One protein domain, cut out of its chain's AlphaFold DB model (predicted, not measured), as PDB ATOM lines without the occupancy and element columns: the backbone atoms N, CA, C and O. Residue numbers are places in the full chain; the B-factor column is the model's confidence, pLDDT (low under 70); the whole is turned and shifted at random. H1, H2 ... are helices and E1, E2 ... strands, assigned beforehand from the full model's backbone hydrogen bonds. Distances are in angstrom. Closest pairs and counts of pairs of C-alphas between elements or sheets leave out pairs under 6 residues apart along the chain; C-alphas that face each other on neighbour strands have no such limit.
ATOM      1  N   LYS A  69     186.311 138.435 149.489       57.38
ATOM      2  CA  LYS A  69     185.806 139.760 149.817       57.38
ATOM      3  C   LYS A  69     186.370 140.782 148.847       57.38
ATOM      4  O   LYS A  69     187.515 140.701 148.402       57.38
ATOM      5  N   ARG A  70     185.567 141.807 148.592       70.12
ATOM      6  CA  ARG A  70     186.035 143.115 148.133       70.12
ATOM      7  C   ARG A  70     187.079 143.643 149.125       70.12
ATOM      8  O   ARG A  70     186.874 143.537 150.330       70.12
ATOM      9  N   ALA A  71     188.154 144.263 148.637       77.06
ATOM     10  CA  ALA A  71     189.138 144.901 149.511       77.06
ATOM     11  C   ALA A  71     188.458 145.928 150.436       77.06
ATOM     12  O   ALA A  71     187.724 146.811 149.964       77.06
ATOM     13  N   ALA A  72     188.686 145.799 151.746       82.19
ATOM     14  CA  ALA A  72     188.268 146.797 152.725       82.19
ATOM     15  C   ALA A  72     188.951 148.137 152.408       82.19
ATOM     16  O   ALA A  72     190.113 148.165 152.000       82.19
ATOM     17  N   VAL A  73     188.221 149.245 152.546       84.94
ATOM     18  CA  VAL A  73     188.728 150.594 152.240       84.94
ATOM     19  C   VAL A  73     188.568 151.495 153.451       84.94
ATOM     20  O   VAL A  73     187.529 151.471 154.108       84.94
ATOM     21  N   GLY A  74     189.594 152.309 153.719       88.31
ATOM     22  CA  GLY A  74     189.589 153.301 154.793       88.31
ATOM     23  C   GLY A  74     189.237 152.675 156.140       88.31
ATOM     24  O   GLY A  74     189.857 151.694 156.543       88.31
ATOM     25  N   GLY A  75     188.217 153.210 156.811       88.75
ATOM     26  CA  GLY A  75     187.825 152.759 158.149       88.75
ATOM     27  C   GLY A  75     187.343 151.314 158.245       88.75
ATOM     28  O   GLY A  75     187.428 150.726 159.324       88.75
ATOM     29  N   GLU A  76     186.898 150.703 157.142       89.56
ATOM     30  CA  GLU A  76     186.440 149.307 157.138       89.56
ATOM     31  C   GLU A  76     187.529 148.334 157.618       89.56
ATOM     32  O   GLU A  76     187.227 147.312 158.226       89.56
ATOM     33  N   THR A  77     188.814 148.660 157.425       86.75
ATOM     34  CA  THR A  77     189.934 147.807 157.862       86.75
ATOM     35  C   THR A  77     190.027 147.662 159.383       86.75
ATOM     36  O   THR A  77     190.738 146.784 159.875       86.75
ATOM     37  N   ARG A  78     189.338 148.529 160.136       87.44
ATOM     38  CA  ARG A  78     189.269 148.502 161.604       87.44
ATOM     39  C   ARG A  78     188.092 147.692 162.134       87.44
ATOM     40  O   ARG A  78     187.948 147.561 163.347       87.44
ATOM     41  N   ASN A  79     187.237 147.176 161.257       87.31
ATOM     42  CA  ASN A  79     186.125 146.339 161.670       87.31
ATOM     43  C   ASN A  79     186.610 144.960 162.113       87.31
ATOM     44  O   ASN A  79     187.540 144.384 161.542       87.31
ATOM     45  N   SER A  80     185.919 144.407 163.107       84.44
ATOM     46  CA  SER A  80     186.015 142.983 163.403       84.44
ATOM     47  C   SER A  80     185.510 142.173 162.210       84.44
ATOM     48  O   SER A  80     184.768 142.664 161.351       84.44
ATOM     49  N   ILE A  81     185.865 140.892 162.172       80.50
ATOM     50  CA  ILE A  81     185.482 140.026 161.057       80.50
ATOM     51  C   ILE A  81     183.962 139.914 160.878       80.50
ATOM     52  O   ILE A  81     183.481 139.910 159.746       80.50
ATOM     53  N   ILE A  82     183.209 139.897 161.981       84.00
ATOM     54  CA  ILE A  82     181.743 139.818 161.985       84.00
ATOM     55  C   ILE A  82     181.130 141.083 161.385       84.00
ATOM     56  O   ILE A  82     180.305 141.000 160.477       84.00
ATOM     57  N   VAL A  83     181.560 142.255 161.859       88.62
ATOM     58  CA  VAL A  83     181.078 143.543 161.338       88.62
ATOM     59  C   VAL A  83     181.409 143.657 159.856       88.62
ATOM     60  O   VAL A  83     180.576 144.076 159.060       88.62
ATOM     61  N   GLN A  84     182.604 143.219 159.468       87.94
ATOM     62  CA  GLN A  84     183.048 143.284 158.088       87.94
ATOM     63  C   GLN A  84     182.233 142.369 157.155       87.94
ATOM     64  O   GLN A  84     181.991 142.743 156.012       87.94
ATOM     65  N   LEU A  85     181.771 141.202 157.625       85.50
ATOM     66  CA  LEU A  85     180.849 140.347 156.859       85.50
ATOM     67  C   LEU A  85     179.502 141.040 156.613       85.50
ATOM     68  O   LEU A  85     178.996 141.003 155.494       85.50
ATOM     69  N   VAL A  86     178.963 141.728 157.624       90.19
ATOM     70  CA  VAL A  86     177.736 142.526 157.470       90.19
ATOM     71  C   VAL A  86     177.954 143.662 156.466       90.19
ATOM     72  O   VAL A  86     177.156 143.844 155.549       90.19
ATOM     73  N   VAL A  87     179.058 144.405 156.589       92.44
ATOM     74  CA  VAL A  87     179.400 145.512 155.679       92.44
ATOM     75  C   VAL A  87     179.534 145.042 154.226       92.44
ATOM     76  O   VAL A  87     179.161 145.773 153.313       92.44
ATOM     77  N   GLU A  88     180.021 143.830 153.975       90.12
ATOM     78  CA  GLU A  88     180.135 143.277 152.617       90.12
ATOM     79  C   GLU A  88     178.814 142.845 152.000       90.12
ATOM     80  O   GLU A  88     178.597 143.050 150.803       90.12
ATOM     81  N   GLU A  89     177.926 142.267 152.800       90.00
ATOM     82  CA  GLU A  89     176.572 141.961 152.349       90.00
ATOM     83  C   GLU A  89     175.849 143.255 151.945       90.00
ATOM     84  O   GLU A  89     175.295 143.352 150.849       90.00
ATOM     85  N   LEU A  90     175.965 144.300 152.769       94.38
ATOM     86  CA  LEU A  90     175.413 145.621 152.463       94.38
ATOM     87  C   LEU A  90     176.119 146.307 151.285       94.38
ATOM     88  O   LEU A  90     175.476 147.026 150.525       94.38
ATOM     89  N   ALA A  91     177.417 146.076 151.088       93.75
ATOM     90  CA  ALA A  91     178.123 146.554 149.901       93.75
ATOM     91  C   ALA A  91     177.579 145.911 148.625       93.75
ATOM     92  O   ALA A  91     177.369 146.618 147.648       93.75
ATOM     93  N   THR A  92     177.263 144.613 148.651       92.75
ATOM     94  CA  THR A  92     176.624 143.931 147.511       92.75
ATOM     95  C   THR A  92     175.280 144.576 147.170       92.75
ATOM     96  O   THR A  92     174.947 144.750 145.997       92.75
ATOM     97  N   LEU A  93     174.522 144.981 148.191       94.19
ATOM     98  CA  LEU A  93     173.271 145.707 148.007       94.19
ATOM     99  C   LEU A  93     173.507 147.100 147.392       94.19
ATOM    100  O   LEU A  93     172.872 147.432 146.394       94.19
ATOM    101  N   CYS A  94     174.442 147.891 147.926       95.88
ATOM    102  CA  CYS A  94     174.792 149.197 147.358       95.88
ATOM    103  C   CYS A  94     175.261 149.084 145.897       95.88
ATOM    104  O   CYS A  94     174.825 149.860 145.048       95.88
ATOM    105  N   GLU A  95     176.107 148.098 145.589       94.31
ATOM    106  CA  GLU A  95     176.609 147.864 144.234       94.31
ATOM    107  C   GLU A  95     175.502 147.440 143.264       94.31
ATOM    108  O   GLU A  95     175.501 147.860 142.107       94.31
ATOM    109  N   GLY A  96     174.533 146.651 143.736       93.75
ATOM    110  CA  GLY A  96     173.372 146.253 142.943       93.75
ATOM    111  C   GLY A  96     172.463 147.423 142.552       93.75
ATOM    112  O   GLY A  96     171.843 147.372 141.492       93.75
ATOM    113  N   HIS A  97     172.400 148.474 143.375       95.12
ATOM    114  CA  HIS A  97     171.557 149.648 143.128       95.12
ATOM    115  C   HIS A  97     172.271 150.764 142.356       95.12
ATOM    116  O   HIS A  97     171.688 151.333 141.436       95.12
ATOM    117  N   PHE A  98     173.519 151.071 142.713       94.81
ATOM    118  CA  PHE A  98     174.227 152.257 142.213       94.81
ATOM    119  C   PHE A  98     175.441 151.938 141.330       94.81
ATOM    120  O   PHE A  98     176.042 152.836 140.737       94.81
ATOM    121  N   GLY A  99     175.787 150.657 141.197       91.38
ATOM    122  CA  GLY A  99     176.898 150.175 140.383       91.38
ATOM    123  C   GLY A  99     178.165 149.845 141.186       91.38
ATOM    124  O   GLY A  99     178.222 150.038 142.399       91.38
ATOM    125  N   PRO A 100     179.208 149.320 140.521       90.38
ATOM    126  CA  PRO A 100     180.403 148.809 141.191       90.38
ATOM    127  C   PRO A 100     181.121 149.857 142.050       90.38
ATOM    128  O   PRO A 100     181.232 151.017 141.656       90.38
ATOM    129  N   GLY A 101     181.670 149.438 143.195       88.50
ATOM    130  CA  GLY A 101     182.497 150.290 144.055       88.50
ATOM    131  C   GLY A 101     181.731 151.101 145.100       88.50
ATOM    132  O   GLY A 101     182.357 151.591 146.044       88.50
ATOM    133  N   TRP A 102     180.402 151.185 145.000       94.25
ATOM    134  CA  TRP A 102     179.564 151.781 146.039       94.25
ATOM    135  C   TRP A 102     179.626 150.976 147.336       94.25
ATOM    136  O   TRP A 102     179.710 149.747 147.344       94.25
ATOM    137  N   ARG A 103     179.627 151.680 148.468       94.81
ATOM    138  CA  ARG A 103     179.839 151.085 149.793       94.81
ATOM    139  C   ARG A 103     178.810 151.610 150.791       94.81
ATOM    140  O   ARG A 103     178.387 152.760 150.663       94.81
ATOM    141  N   PRO A 104     178.448 150.829 151.817       96.50
ATOM    142  CA  PRO A 104     177.567 151.310 152.865       96.50
ATOM    143  C   PRO A 104     178.303 152.325 153.753       96.50
ATOM    144  O   PRO A 104     179.446 152.119 154.169       96.50
ATOM    145  N   LEU A 105     177.628 153.425 154.063       96.75
ATOM    146  CA  LEU A 105     178.073 154.473 154.980       96.75
ATOM    147  C   LEU A 105     177.425 154.349 156.354       96.75
ATOM    148  O   LEU A 105     178.081 154.597 157.363       96.75
ATOM    149  N   SER A 106     176.137 154.020 156.386       97.06
ATOM    150  CA  SER A 106     175.345 153.836 157.600       97.06
ATOM    151  C   SER A 106     174.011 153.174 157.258       97.06
ATOM    152  O   SER A 106     173.709 152.910 156.096       97.06
ATOM    153  N   GLY A 107     173.200 152.892 158.267       95.88
ATOM    154  CA  GLY A 107     171.865 152.354 158.098       95.88
ATOM    155  C   GLY A 107     171.143 152.168 159.425       95.88
ATOM    156  O   GLY A 107     171.674 152.447 160.502       95.88
ATOM    157  N   LYS A 108     169.904 151.693 159.352       95.50
ATOM    158  CA  LYS A 108     169.088 151.381 160.532       95.50
ATOM    159  C   LYS A 108     167.941 150.441 160.187       95.50
ATOM    160  O   LYS A 108     167.536 150.346 159.032       95.50
ATOM    161  N   CYS A 109     167.363 149.822 161.210       95.75
ATOM    162  CA  CYS A 109     166.040 149.221 161.098       95.75
ATOM    163  C   CYS A 109     164.970 150.305 160.961       95.75
ATOM    164  O   CYS A 109     164.895 151.198 161.806       95.75
ATOM    165  N   ILE A 110     164.120 150.194 159.941       94.62
ATOM    166  CA  ILE A 110     162.877 150.973 159.857       94.62
ATOM    167  C   ILE A 110     161.792 150.255 160.661       94.62
ATOM    168  O   ILE A 110     161.114 150.845 161.498       94.62
ATOM    169  N   ASN A 111     161.649 148.954 160.419       92.75
ATOM    170  CA  ASN A 111     160.719 148.066 161.103       92.75
ATOM    171  C   ASN A 111     161.314 146.643 161.152       92.75
ATOM    172  O   ASN A 111     162.478 146.437 160.812       92.75
ATOM    173  N   LEU A 112     160.540 145.646 161.596       90.25
ATOM    174  CA  LEU A 112     161.033 144.265 161.708       90.25
ATOM    175  C   LEU A 112     161.422 143.632 160.367       90.25
ATOM    176  O   LEU A 112     162.238 142.718 160.367       90.25
ATOM    177  N   ALA A 113     160.860 144.085 159.250       94.00
ATOM    178  CA  ALA A 113     161.055 143.490 157.933       94.00
ATOM    179  C   ALA A 113     161.823 144.403 156.966       94.00
ATOM    180  O   ALA A 113     161.945 144.052 155.800       94.00
ATOM    181  N   GLN A 114     162.324 145.558 157.411       96.19
ATOM    182  CA  GLN A 114     162.897 146.556 156.510       96.19
ATOM    183  C   GLN A 114     164.067 147.310 157.142       96.19
ATOM    184  O   GLN A 114     164.006 147.742 158.300       96.19
ATOM    185  N   ILE A 115     165.109 147.507 156.338       97.38
ATOM    186  CA  ILE A 115     166.306 148.282 156.662       97.38
ATOM    187  C   ILE A 115     166.421 149.490 155.733       97.38
ATOM    188  O   ILE A 115     166.000 149.439 154.579       97.38
ATOM    189  N   THR A 116     167.032 150.561 156.227       97.50
ATOM    190  CA  THR A 116     167.606 151.611 155.379       97.50
ATOM    191  C   THR A 116     169.111 151.433 155.348       97.50
ATOM    192  O   THR A 116     169.715 151.222 156.404       97.50
ATOM    193  N   VAL A 117     169.713 151.584 154.174       97.75
ATOM    194  CA  VAL A 117     171.165 151.615 153.989       97.75
ATOM    195  C   VAL A 117     171.511 152.881 153.224       97.75
ATOM    196  O   VAL A 117     171.023 153.090 152.121       97.75
ATOM    197  N   THR A 118     172.339 153.736 153.804       97.69
ATOM    198  CA  THR A 118     172.942 154.860 153.091       97.69
ATOM    199  C   THR A 118     174.202 154.357 152.409       97.69
ATOM    200  O   THR A 118     175.092 153.830 153.076       97.69
ATOM    201  N   CYS A 119     174.280 154.516 151.097       97.50
ATOM    202  CA  CYS A 119     175.397 154.126 150.256       97.50
ATOM    203  C   CYS A 119     176.149 155.372 149.781       97.50
ATOM    204  O   CYS A 119     175.553 156.422 149.565       97.50
ATOM    205  N   GLY A 120     177.459 155.250 149.600       96.31
ATOM    206  CA  GLY A 120     178.279 156.298 149.003       96.31
ATOM    207  C   GLY A 120     179.413 155.716 148.173       96.31
ATOM    208  O   GLY A 120     179.818 154.563 148.357       96.31
ATOM    209  N   ASN A 121     179.940 156.529 147.264       93.31
ATOM    210  CA  ASN A 121     181.101 156.179 146.461       93.31
ATOM    211  C   ASN A 121     182.394 156.672 147.154       93.31
ATOM    212  O   ASN A 121     182.475 157.855 147.496       93.31
ATOM    213  N   PRO A 122     183.415 155.816 147.361       90.06
ATOM    214  CA  PRO A 122     184.716 156.223 147.897       90.06
ATOM    215  C   PRO A 122     185.442 157.294 147.083       90.06
ATOM    216  O   PRO A 122     186.225 158.049 147.651       90.06
ATOM    217  N   GLU A 123     185.188 157.356 145.778       87.81
ATOM    218  CA  GLU A 123     185.757 158.356 144.867       87.81
ATOM    219  C   GLU A 123     184.859 159.597 144.719       87.81
ATOM    220  O   GLU A 123     185.280 160.600 144.144       87.81
ATOM    221  N   GLY A 124     183.623 159.527 145.223       85.06
ATOM    222  CA  GLY A 124     182.630 160.596 145.152       85.06
ATOM    223  C   GLY A 124     182.673 161.550 146.345       85.06
ATOM    224  O   GLY A 124     183.471 161.421 147.278       85.06
ATOM    225  N   THR A 125     181.773 162.525 146.329       85.56
ATOM    226  CA  THR A 125     181.575 163.474 147.427       85.56
ATOM    227  C   THR A 125     180.424 163.036 148.330       85.56
ATOM    228  O   THR A 125     179.626 162.176 147.977       85.56
ATOM    229  N   ALA A 126     180.294 163.648 149.512       82.44
ATOM    230  CA  ALA A 126     179.151 163.382 150.391       82.44
ATOM    231  C   ALA A 126     177.800 163.834 149.800       82.44
ATOM    232  O   ALA A 126     176.757 163.419 150.291       82.44
ATOM    233  N   ALA A 127     177.807 164.679 148.763       80.31
ATOM    234  CA  ALA A 127     176.591 165.067 148.052       80.31
ATOM    235  C   ALA A 127     176.033 163.932 147.177       80.31
ATOM    236  O   ALA A 127     174.863 163.980 146.811       80.31
ATOM    237  N   ASP A 128     176.858 162.923 146.886       84.69
ATOM    238  CA  ASP A 128     176.505 161.759 146.073       84.69
ATOM    239  C   ASP A 128     176.016 160.583 146.940       84.69
ATOM    240  O   ASP A 128     175.844 159.475 146.445       84.69
ATOM    241  N   ASP A 129     175.840 160.785 148.249       93.94
ATOM    242  CA  ASP A 129     175.364 159.733 149.143       93.94
ATOM    243  C   ASP A 129     173.854 159.532 148.973       93.94
ATOM    244  O   ASP A 129     173.067 160.470 149.111       93.94
ATOM    245  N   GLU A 130     173.434 158.289 148.754       95.19
ATOM    246  CA  GLU A 130     172.034 157.945 148.520       95.19
ATOM    247  C   GLU A 130     171.566 156.841 149.467       95.19
ATOM    248  O   GLU A 130     172.289 155.889 149.762       95.19
ATOM    249  N   ALA A 131     170.335 156.966 149.965       95.50
ATOM    250  CA  ALA A 131     169.730 155.976 150.845       95.50
ATOM    251  C   ALA A 131     168.805 155.043 150.067       95.50
ATOM    252  O   ALA A 131     167.979 155.481 149.271       95.50
ATOM    253  N   ILE A 132     168.905 153.752 150.365       96.06
ATOM    254  CA  ILE A 132     168.013 152.716 149.856       96.06
ATOM    255  C   ILE A 132     167.219 152.106 150.999       96.06
ATOM    256  O   ILE A 132     167.736 151.869 152.093       96.06
ATOM    257  N   GLU A 133     165.953 151.821 150.726       96.50
ATOM    258  CA  GLU A 133     165.142 150.963 151.573       96.50
ATOM    259  C   GLU A 133     165.180 149.540 151.030       96.50
ATOM    260  O   GLU A 133     164.949 149.301 149.845       96.50
ATOM    261  N   HIS A 134     165.454 148.586 151.909       95.62
ATOM    262  CA  HIS A 134     165.558 147.183 151.553       95.62
ATOM    263  C   HIS A 134     164.709 146.337 152.495       95.62
ATOM    264  O   HIS A 134     164.822 146.424 153.718       95.62
ATOM    265  N   ASN A 135     163.841 145.512 151.914       96.56
ATOM    266  CA  ASN A 135     163.029 144.569 152.670       96.56
ATOM    267  C   ASN A 135     163.845 143.312 152.961       96.56
ATOM    268  O   ASN A 135     164.372 142.694 152.041       96.56
ATOM    269  N   CYS A 136     163.890 142.902 154.225       95.06
ATOM    270  CA  CYS A 136     164.512 141.652 154.620       95.06
ATOM    271  C   CYS A 136     163.744 140.467 154.023       95.06
ATOM    272  O   CYS A 136     162.551 140.303 154.315       95.06
ATOM    273  N   PRO A 137     164.394 139.624 153.202       92.38
ATOM    274  CA  PRO A 137     163.727 138.490 152.587       92.38
ATOM    275  C   PRO A 137     163.321 137.479 153.666       92.38
ATOM    276  O   PRO A 137     164.126 137.157 154.541       92.38
ATOM    277  N   PRO A 138     162.096 136.927 153.646       88.69
ATOM    278  CA  PRO A 138     161.740 135.842 154.549       88.69
ATOM    279  C   PRO A 138     162.702 134.648 154.392       88.69
ATOM    280  O   PRO A 138     163.037 134.295 153.262       88.69
ATOM    281  N   PRO A 139     163.135 133.987 155.485       88.94
ATOM    282  CA  PRO A 139     162.747 134.188 156.881       88.94
ATOM    283  C   PRO A 139     163.740 135.076 157.662       88.94
ATOM    284  O   PRO A 139     164.262 134.649 158.688       88.94
ATOM    285  N   GLN A 140     164.031 136.296 157.210       93.56
ATOM    286  CA  GLN A 140     164.912 137.237 157.910       93.56
ATOM    287  C   GLN A 140     164.141 138.406 158.536       93.56
ATOM    288  O   GLN A 140     163.024 138.728 158.126       93.56
ATOM    289  N   ILE A 141     164.736 139.031 159.552       94.50
ATOM    290  CA  ILE A 141     164.240 140.246 160.212       94.50
ATOM    291  C   ILE A 141     165.379 141.228 160.464       94.50
ATOM    292  O   ILE A 141     166.543 140.842 160.551       94.50
ATOM    293  N   CYS A 142     165.037 142.501 160.641       94.56
ATOM    294  CA  CYS A 142     166.031 143.531 160.878       94.56
ATOM    295  C   CYS A 142     166.741 143.391 162.234       94.56
ATOM    296  O   CYS A 142     166.118 143.234 163.296       94.56
ATOM    297  N   ALA A 143     168.059 143.551 162.197       93.38
ATOM    298  CA  ALA A 143     168.928 143.826 163.329       93.38
ATOM    299  C   ALA A 143     169.929 144.929 162.972       93.38
ATOM    300  O   ALA A 143     169.998 145.376 161.830       93.38
ATOM    301  N   SER A 144     170.689 145.377 163.968       93.62
ATOM    302  CA  SER A 144     171.709 146.402 163.784       93.62
ATOM    303  C   SER A 144     173.035 145.956 164.379       93.62
ATOM    304  O   SER A 144     173.055 145.171 165.326       93.62
ATOM    305  N   VAL A 145     174.124 146.479 163.831       93.94
ATOM    306  CA  VAL A 145     175.477 146.362 164.380       93.94
ATOM    307  C   VAL A 145     176.195 147.702 164.239       93.94
ATOM    308  O   VAL A 145     175.896 148.470 163.322       93.94
ATOM    309  N   VAL A 146     177.127 148.001 165.139       94.75
ATOM    310  CA  VAL A 146     177.968 149.203 165.071       94.75
ATOM    311  C   VAL A 146     179.340 148.853 164.499       94.75
ATOM    312  O   VAL A 146     179.939 147.841 164.865       94.75
ATOM    313  N   GLY A 147     179.846 149.692 163.596       93.50
ATOM    314  CA  GLY A 147     181.136 149.502 162.938       93.50
ATOM    315  C   GLY A 147     181.694 150.786 162.338       93.50
ATOM    316  O   GLY A 147     181.087 151.844 162.436       93.50
ATOM    317  N   ASN A 148     182.847 150.695 161.690       94.75
ATOM    318  CA  ASN A 148     183.436 151.770 160.897       94.75
ATOM    319  C   ASN A 148     182.989 151.651 159.437       94.75
ATOM    320  O   ASN A 148     183.011 150.560 158.861       94.75
ATOM    321  N   ASN A 149     182.646 152.777 158.819       95.00
ATOM    322  CA  ASN A 149     182.467 152.870 157.373       95.00
ATOM    323  C   ASN A 149     183.785 153.209 156.657       95.00
ATOM    324  O   ASN A 149     184.814 153.478 157.282       95.00
ATOM    325  N   PHE A 150     183.756 153.238 155.322       93.00
ATOM    326  CA  PHE A 150     184.956 153.513 154.529       93.00
ATOM    327  C   PHE A 150     185.516 154.934 154.707       93.00
ATOM    328  O   PHE A 150     186.697 155.150 154.452       93.00
ATOM    329  N   ARG A 151     184.705 155.893 155.178       93.69
ATOM    330  CA  ARG A 151     185.121 157.275 155.492       93.69
ATOM    331  C   ARG A 151     185.680 157.425 156.905       93.69
ATOM    332  O   ARG A 151     185.777 158.539 157.408       93.69
ATOM    333  N   ASP A 152     186.046 156.316 157.541       92.31
ATOM    334  CA  ASP A 152     186.674 156.309 158.861       92.31
ATOM    335  C   ASP A 152     185.762 156.768 160.007       92.31
ATOM    336  O   ASP A 152     186.232 157.099 161.095       92.31
ATOM    337  N   SER A 153     184.445 156.750 159.782       93.88
ATOM    338  CA  SER A 153     183.438 157.150 160.762       93.88
ATOM    339  C   SER A 153     182.727 155.938 161.358       93.88
ATOM    340  O   SER A 153     182.420 154.976 160.650       93.88
ATOM    341  N   ILE A 154     182.445 155.998 162.662       95.12
ATOM    342  CA  ILE A 154     181.625 154.996 163.346       95.12
ATOM    343  C   ILE A 154     180.164 155.208 162.946       95.12
ATOM    344  O   ILE A 154     179.614 156.297 163.107       95.12
ATOM    345  N   ALA A 155     179.534 154.150 162.461       96.19
ATOM    346  CA  ALA A 155     178.158 154.135 162.013       96.19
ATOM    347  C   ALA A 155     177.434 152.878 162.498       96.19
ATOM    348  O   ALA A 155     178.024 151.815 162.703       96.19
ATOM    349  N   THR A 156     176.121 153.005 162.648       96.75
ATOM    350  CA  THR A 156     175.226 151.858 162.785       96.75
ATOM    351  C   THR A 156     174.882 151.342 161.397       96.75
ATOM    352  O   THR A 156     174.647 152.133 160.485       96.75
ATOM    353  N   PHE A 157     174.814 150.026 161.248       95.88
ATOM    354  CA  PHE A 157     174.383 149.341 160.038       95.88
ATOM    355  C   PHE A 157     173.174 148.472 160.365       95.88
ATOM    356  O   PHE A 157     173.251 147.618 161.247       95.88
ATOM    357  N   GLY A 158     172.061 148.695 159.664       94.81
ATOM    358  CA  GLY A 158     170.929 147.771 159.672       94.81
ATOM    359  C   GLY A 158     171.218 146.601 158.737       94.81
ATOM    360  O   GLY A 158     171.687 146.824 157.626       94.81
ATOM    361  N   TYR A 159     170.946 145.374 159.170       93.75
ATOM    362  CA  TYR A 159     171.120 144.160 158.374       93.75
ATOM    363  C   TYR A 159     169.961 143.188 158.599       93.75
ATOM    364  O   TYR A 159     169.200 143.310 159.564       93.75
ATOM    365  N   CYS A 160     169.828 142.208 157.710       93.88
ATOM    366  CA  CYS A 160     168.777 141.203 157.778       93.88
ATOM    367  C   CYS A 160     169.316 139.903 158.394       93.88
ATOM    368  O   CYS A 160     170.016 139.126 157.754       93.88
ATOM    369  N   GLY A 161     169.008 139.681 159.673       92.38
ATOM    370  CA  GLY A 161     169.396 138.480 160.419       92.38
ATOM    371  C   GLY A 161     168.340 137.379 160.345       92.38
ATOM    372  O   GLY A 161     167.188 137.628 159.993       92.38
ATOM    373  N   ALA A 162     168.700 136.149 160.711       93.38
ATOM    374  CA  ALA A 162     167.765 135.025 160.693       93.38
ATOM    375  C   ALA A 162     166.615 135.252 161.688       93.38
ATOM    376  O   ALA A 162     166.848 135.538 162.863       93.38
TER     377      ALA A 162
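What this domain is: This is residues 69 to 162 of the 400 residues of the protein "Secreted in xylem 1 protein" of Colletotrichum orbiculare (strain 104-T / ATCC 96160 / CBS 514.97 / LARS 414 / MAFF 240422) (UniProt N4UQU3). A strongly twisted wall of three strands, E1, E2 and E3, curls round one long helix, H2. The hairpin of E4 and E5 packs beside E1 and over the earlier part of H2, while the short helix H1 sits at the end of E4. The printed part has 94 residues, with two named helices and then five named strands, in the order H1 H2 E1 E2 E3 E4 E5; the sheets, E1 - E2 - E3 and E4 - E5, are antiparallel. The class is mixed, helices and strands; the whole is compact, with a radius of gyration of the C-alphas of 12.1 A and spans of 34 by 26 by 21 A.

Where its parts are: Start at residue 69 and find C-alpha 74 at (189.589, 153.301, 154.793), where H1, residues 74 to 78, begins. H2 follows as residues 81 to 98, 25.1 A long, from C-alpha 81 at (185.482, 140.026, 161.057). Next come E1, residues 103 to 111, 22.4 A long, which bends by 63 degrees at residue 106, then E2, residues 114 to 120, and E3, residues 130 to 135. Look last for E4, residues 140 to 148, 23.7 A, and E5, residues 154 to 162, 24.5 A, ending at C-alpha 162 at (167.765, 135.025, 160.693).

How they stand to each other: Begin with E1, E2 and E3, a meander, each strand the antiparallel neighbour of the one before. In the hairpin of E1 and E2, N 105 and O 118 are 2.8 A apart; in that of E2 and E3, N 117 and O 132 are 2.9 A apart, both within hydrogen-bond range. H2 is on one face of this sheet, two layers with the helix on one and the strands in the other; the closest C-alphas of H2 and E1 are those of Ala 91 and Arg 103, 4.8 A apart. E1 and E5 have 15 pairs of C-alphas within 8 A, and their closest C-alphas are those of Lys 108 and Gly 158, 4.1 A apart. In the hairpin of E4 and E5, N 143 and O 159 are 2.9 A apart, within hydrogen-bond range. The closest C-alphas of H2 and E5 are those of Val 86 and Tyr 159, 6.9 A apart. H1 and H2 are close but not clearly touching, at 7.0 A between the C-alphas of Glu 76 and Gln 84; H1 and E4 come closest at the C-alphas of Gly 75 and Asn 148, 5.3 A. H1 and E1 are apart, for instance. In H2 every O i to N i+4 pair is within hydrogen-bond range; in H1 0 of 1 is, but 2 of 2 O i to N i+3 pairs are.

The domain as a whole: The two C-alphas farthest apart are those of Thr 125 and Pro 139, 36.1 A. The printed part has no cut, and no link is long; E2 to E3, with 9 residues, is short, and the others are tight. Mean pLDDT of the printed part is 91.5, and residue 69 is under 70.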